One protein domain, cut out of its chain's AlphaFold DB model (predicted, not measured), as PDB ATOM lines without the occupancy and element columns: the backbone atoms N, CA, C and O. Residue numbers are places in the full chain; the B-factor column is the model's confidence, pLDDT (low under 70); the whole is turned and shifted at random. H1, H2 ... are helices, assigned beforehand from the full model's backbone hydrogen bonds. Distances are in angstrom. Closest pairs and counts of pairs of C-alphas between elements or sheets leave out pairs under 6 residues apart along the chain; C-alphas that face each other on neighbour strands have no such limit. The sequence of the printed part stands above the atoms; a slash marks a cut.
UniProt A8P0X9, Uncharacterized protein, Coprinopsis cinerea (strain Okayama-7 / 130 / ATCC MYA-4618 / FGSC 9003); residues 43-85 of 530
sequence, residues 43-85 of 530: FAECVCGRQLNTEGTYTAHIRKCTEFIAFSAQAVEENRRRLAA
ATOM      1  N   PHE A  43     245.525 182.486 207.125       59.66
ATOM      2  CA  PHE A  43     244.514 182.833 208.130       59.66
ATOM      3  C   PHE A  43     243.199 183.363 207.534       59.66
ATOM      4  O   PHE A  43     242.167 183.117 208.141       59.66
ATOM      5  N   ALA A  44     243.177 183.992 206.348       71.06
ATOM      6  CA  ALA A  44     241.940 184.242 205.582       71.06
ATOM      7  C   ALA A  44     242.215 184.813 204.173       71.06
ATOM      8  O   ALA A  44     243.239 185.461 203.942       71.06
ATOM      9  N   GLU A  45     241.271 184.620 203.243       84.88
ATOM     10  CA  GLU A  45     241.253 185.241 201.909       84.88
ATOM     11  C   GLU A  45     240.086 186.236 201.805       84.88
ATOM     12  O   GLU A  45     238.940 185.897 202.093       84.88
ATOM     13  N   CYS A  46     240.381 187.476 201.414       84.75
ATOM     14  CA  CYS A  46     239.375 188.515 201.196       84.75
ATOM     15  C   CYS A  46     238.701 188.349 199.824       84.75
ATOM     16  O   CYS A  46     239.306 187.831 198.890       84.75
ATOM     17  N   VAL A  47     237.487 188.883 199.659       83.94
ATOM     18  CA  VAL A  47     236.729 188.876 198.388       83.94
ATOM     19  C   VAL A  47     237.504 189.528 197.229       83.94
ATOM     20  O   VAL A  47     237.278 189.172 196.078       83.94
ATOM     21  N   CYS A  48     238.480 190.397 197.526       81.62
ATOM     22  CA  CYS A  48     239.402 190.956 196.530       81.62
ATOM     23  C   CYS A  48     240.576 190.046 196.125       81.62
ATOM     24  O   CYS A  48     241.509 190.493 195.454       81.62
ATOM     25  N   GLY A  49     240.586 188.789 196.573       81.19
ATOM     26  CA  GLY A  49     241.612 187.792 196.256       81.19
ATOM     27  C   GLY A  49     242.929 187.953 197.022       81.19
ATOM     28  O   GLY A  49     243.902 187.261 196.726       81.19
ATOM     29  N   ARG A  50     243.008 188.863 198.005       79.25
ATOM     30  CA  ARG A  50     244.195 188.985 198.868       79.25
ATOM     31  C   ARG A  50     244.158 187.957 199.988       79.25
ATOM     32  O   ARG A  50     243.224 187.937 200.788       79.25
ATOM     33  N   GLN A  51     245.222 187.165 200.070       82.88
ATOM     34  CA  GLN A  51     245.458 186.211 201.147       82.88
ATOM     35  C   GLN A  51     246.312 186.860 202.231       82.88
ATOM     36  O   GLN A  51     247.367 187.430 201.946       82.88
ATOM     37  N   LEU A  52     245.836 186.801 203.473       83.31
ATOM     38  CA  LEU A  52     246.490 187.410 204.625       83.31
ATOM     39  C   LEU A  52     246.750 186.332 205.682       83.31
ATOM     40  O   LEU A  52     245.935 185.438 205.922       83.31
ATOM     41  N   ASN A  53     247.944 186.382 206.268       74.44
ATOM     42  CA  ASN A  53     248.490 185.329 207.127       74.44
ATOM     43  C   ASN A  53     248.416 185.661 208.627       74.44
ATOM     44  O   ASN A  53     248.837 184.846 209.442       74.44
ATOM     45  N   THR A  54     247.867 186.823 208.997       71.94
ATOM     46  CA  THR A  54     247.664 187.244 210.392       71.94
ATOM     47  C   THR A  54     246.310 187.940 210.561       71.94
ATOM     48  O   THR A  54     245.892 188.729 209.714       71.94
ATOM     49  N   GLU A  55     245.622 187.679 211.671       64.62
ATOM     50  CA  GLU A  55     244.273 188.197 211.956       64.62
ATOM     51  C   GLU A  55     244.217 189.737 212.005       64.62
ATOM     52  O   GLU A  55     243.314 190.363 211.441       64.62
ATOM     53  N   GLY A  56     245.247 190.371 212.576       72.62
ATOM     54  CA  GLY A  56     245.368 191.833 212.621       72.62
ATOM     55  C   GLY A  56     245.520 192.486 211.241       72.62
ATOM     56  O   GLY A  56     245.031 193.592 211.014       72.62
ATOM     57  N   THR A  57     246.152 191.806 210.277       78.00
ATOM     58  CA  THR A  57     246.300 192.349 208.915       78.00
ATOM     59  C   THR A  57     245.055 192.116 208.069       78.00
ATOM     60  O   THR A  57     244.698 192.985 207.274       78.00
ATOM     61  N   TYR A  58     244.346 191.003 208.282       81.25
ATOM     62  CA  TYR A  58     243.055 190.740 207.647       81.25
ATOM     63  C   TYR A  58     241.992 191.757 208.069       81.25
ATOM     64  O   TYR A  58     241.371 192.389 207.216       81.25
ATOM     65  N   THR A  59     241.851 192.000 209.371       78.88
ATOM     66  CA  THR A  59     240.900 192.985 209.913       78.88
ATOM     67  C   THR A  59     241.212 194.414 209.453       78.88
ATOM     68  O   THR A  59     240.312 195.146 209.033       78.88
ATOM     69  N   ALA A  60     242.488 194.812 209.434       82.19
ATOM     70  CA  ALA A  60     242.900 196.105 208.885       82.19
ATOM     71  C   ALA A  60     242.623 196.225 207.375       82.19
ATOM     72  O   ALA A  60     242.288 197.306 206.882       82.19
ATOM     73  N   HIS A  61     242.750 195.119 206.638       85.81
ATOM     74  CA  HIS A  61     242.507 195.070 205.204       85.81
ATOM     75  C   HIS A  61     241.016 195.162 204.855       85.81
ATOM     76  O   HIS A  61     240.658 196.003 204.031       85.81
ATOM     77  N   ILE A  62     240.140 194.369 205.481       84.44
ATOM     78  CA  ILE A  62     238.698 194.376 205.168       84.44
ATOM     79  C   ILE A  62     238.043 195.732 205.461       84.44
ATOM     80  O   ILE A  62     237.159 196.152 204.721       84.44
ATOM     81  N   ARG A  63     238.552 196.482 206.453       82.56
ATOM     82  CA  ARG A  63     238.105 197.853 206.766       82.56
ATOM     83  C   ARG A  63     238.410 198.871 205.663       82.56
ATOM     84  O   ARG A  63     237.782 199.922 205.618       82.56
ATOM     85  N   LYS A  64     239.389 198.594 204.798       85.25
ATOM     86  CA  LYS A  64     239.825 199.489 203.708       85.25
ATOM     87  C   LYS A  64     239.579 198.905 202.317       85.25
ATOM     88  O   LYS A  64     239.803 199.584 201.318       85.25
ATOM     89  N   CYS A  65     239.157 197.647 202.231       87.94
ATOM     90  CA  CYS A  65     238.929 196.959 200.971       87.94
ATOM     91  C   CYS A  65     237.585 197.390 200.375       87.94
ATOM     92  O   CYS A  65     236.522 197.026 200.871       87.94
ATOM     93  N   THR A  66     237.634 198.140 199.277       88.31
ATOM     94  CA  THR A  66     236.444 198.642 198.578       88.31
ATOM     95  C   THR A  66     235.553 197.520 198.047       88.31
ATOM     96  O   THR A  66     234.333 197.642 198.090       88.31
ATOM     97  N   GLU A  67     236.140 196.408 197.602       83.69
ATOM     98  CA  GLU A  67     235.393 195.249 197.097       83.69
ATOM     99  C   GLU A  67     234.665 194.498 198.216       83.69
ATOM    100  O   GLU A  67     233.512 194.107 198.043       83.69
ATOM    101  N   PHE A  68     235.286 194.363 199.392       86.50
ATOM    102  CA  PHE A  68     234.636 193.784 200.569       86.50
ATOM    103  C   PHE A  68     233.502 194.682 201.082       86.50
ATOM    104  O   PHE A  68     232.408 194.204 201.379       86.50
ATOM    105  N   ILE A  69     233.730 195.998 201.122       85.81
ATOM    106  CA  ILE A  69     232.709 196.975 201.517       85.81
ATOM    107  C   ILE A  69     231.519 196.932 200.545       85.81
ATOM    108  O   ILE A  69     230.376 196.843 200.986       85.81
ATOM    109  N   ALA A  70     231.761 196.912 199.233       86.06
ATOM    110  CA  ALA A  70     230.695 196.815 198.235       86.06
ATOM    111  C   ALA A  70     229.923 195.486 198.332       86.06
ATOM    112  O   ALA A  70     228.691 195.480 198.282       86.06
ATOM    113  N   PHE A  71     230.632 194.372 198.524       85.81
ATOM    114  CA  PHE A  71     230.032 193.050 198.699       85.81
ATOM    115  C   PHE A  71     229.161 192.972 199.963       85.81
ATOM    116  O   PHE A  71     228.023 192.505 199.904       85.81
ATOM    117  N   SER A  72     229.658 193.478 201.096       77.25
ATOM    118  CA  SER A  72     228.910 193.506 202.360       77.25
ATOM    119  C   SER A  72     227.663 194.394 202.270       77.25
ATOM    120  O   SER A  72     226.582 193.971 202.678       77.25
ATOM    121  N   ALA A  73     227.761 195.567 201.637       81.94
ATOM    122  CA  ALA A  73     226.618 196.449 201.412       81.94
ATOM    123  C   ALA A  73     225.537 195.788 200.537       81.94
ATOM    124  O   ALA A  73     224.345 195.893 200.830       81.94
ATOM    125  N   GLN A  74     225.943 195.054 199.495       86.56
ATOM    126  CA  GLN A  74     225.021 194.305 198.645       86.56
ATOM    127  C   GLN A  74     224.326 193.165 199.409       86.56
ATOM    128  O   GLN A  74     223.123 192.967 199.242       86.56
ATOM    129  N   ALA A  75     225.053 192.452 200.274       76.69
ATOM    130  CA  ALA A  75     224.495 191.382 201.102       76.69
ATOM    131  C   ALA A  75     223.481 191.905 202.138       76.69
ATOM    132  O   ALA A  75     222.430 191.293 202.346       76.69
ATOM    133  N   VAL A  76     223.753 193.063 202.748       80.88
ATOM    134  CA  VAL A  76     222.832 193.723 203.688       80.88
ATOM    135  C   VAL A  76     221.549 194.166 202.980       80.88
ATOM    136  O   VAL A  76     220.452 193.916 203.481       80.88
ATOM    137  N   GLU A  77     221.660 194.766 201.795       81.06
ATOM    138  CA  GLU A  77     220.498 195.190 201.007       81.06
ATOM    139  C   GLU A  77     219.669 193.992 200.508       81.06
ATOM    140  O   GLU A  77     218.437 194.032 200.517       81.06
ATOM    141  N   GLU A  78     220.313 192.881 200.139       82.56
ATOM    142  CA  GLU A  78     219.615 191.640 199.789       82.56
ATOM    143  C   GLU A  78     218.845 191.062 200.986       82.56
ATOM    144  O   GLU A  78     217.679 190.686 200.843       82.56
ATOM    145  N   ASN A  79     219.439 191.047 202.183       72.06
ATOM    146  CA  ASN A  79     218.749 190.619 203.402       72.06
ATOM    147  C   ASN A  79     217.584 191.544 203.758       72.06
ATOM    148  O   ASN A  79     216.503 191.067 204.111       72.06
ATOM    149  N   ARG A  80     217.753 192.858 203.588       76.00
ATOM    150  CA  ARG A  80     216.676 193.831 203.791       76.00
ATOM    151  C   ARG A  80     215.502 193.581 202.843       76.00
ATOM    152  O   ARG A  80     214.352 193.621 203.273       76.00
ATOM    153  N   ARG A  81     215.775 193.250 201.576       78.50
ATOM    154  CA  ARG A  81     214.738 192.871 200.600       78.50
ATOM    155  C   ARG A  81     214.063 191.549 200.940       78.50
ATOM    156  O   ARG A  81     212.856 191.443 200.763       78.50
ATOM    157  N   ARG A  82     214.801 190.561 201.453       74.88
ATOM    158  CA  ARG A  82     214.222 189.285 201.910       74.88
ATOM    159  C   ARG A  82     213.282 189.473 203.095       74.88
ATOM    160  O   ARG A  82     212.220 188.865 203.109       74.88
ATOM    161  N   LEU A  83     213.640 190.343 204.039       69.38
ATOM    162  CA  LEU A  83     212.782 190.687 205.175       69.38
ATOM    163  C   LEU A  83     211.556 191.504 204.744       69.38
ATOM    164  O   LEU A  83     210.472 191.285 205.267       69.38
ATOM    165  N   ALA A  84     211.698 192.392 203.756       71.12
ATOM    166  CA  ALA A  84     210.578 193.162 203.210       71.12
ATOM    167  C   ALA A  84     209.634 192.336 202.313       71.12
ATOM    168  O   ALA A  84     208.463 192.679 202.180       71.12
ATOM    169  N   ALA A  85     210.131 191.263 201.689       72.12
ATOM    170  CA  ALA A  85     209.345 190.341 200.866       72.12
ATOM    171  C   ALA A  85     208.724 189.180 201.670       72.12
ATOM    172  O   ALA A  85     207.993 188.365 201.104       72.12
TER     173      ALA A  85
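This is residues 43 to 85 of the 530 residues of an uncharacterized protein of Coprinopsis cinerea (strain Okayama-7 / 130 / ATCC MYA-4618 / FGSC 9003) (UniProt A8P0X9). A small head and one long helical arm make this domain: the head holds the folded-back stretch of residues 43 to 54 and the short helix H1, and the long helix H2 leads away from it. H1 and H2 meet near their ends at a corner, roughly as an L, and residues 73 to 85 stick out free. The printed part has 43 residues with two named helices, H1 then H2, and no named strand; the class is all helix. The whole is loose, with a radius of gyration of the C-alphas of 12.8 A, and spans 40 by 16 by 15 A, the arm making the length.

The printed part begins at Phe 43, with its C-alpha at (244.514, 182.833, 208.130). Residues 43 to 54 hold no named element. H1 covers residues 55 to 62, from C-alpha 55 at (244.273, 188.197, 211.956), and measures 10.7 A from first to last C-alpha. H2 covers residues 66 to 84, measures 26.8 A, and ends with C-alpha 84 at (210.578, 193.162, 203.210).

Residues 44 to 45 pair with residues 51 to 52 as short antiparallel stretches. H1 and H2 are close but not clearly touching, with 2 pairs of C-alphas within 8 A; their closest C-alphas, those of Ile 62 and Phe 68, are 6.2 A apart. Their lines are about perpendicular, at 75 degrees. In H1 and H2 every O i to N i+4 pair is within hydrogen-bond range.

The C-alphas farthest apart, those of Asn 53 and Ala 85, are 40.0 A apart. Residues 73 to 85, of which 73 to 84 belong to H2, stand free; without them the body spans 23 by 15 by 10 A. The printed part has no cut, and the link from H1 to H2 is tight, with 3 residues. The mean pLDDT of the printed part is 79.5, and residues 43, 55 and 83 are under 70.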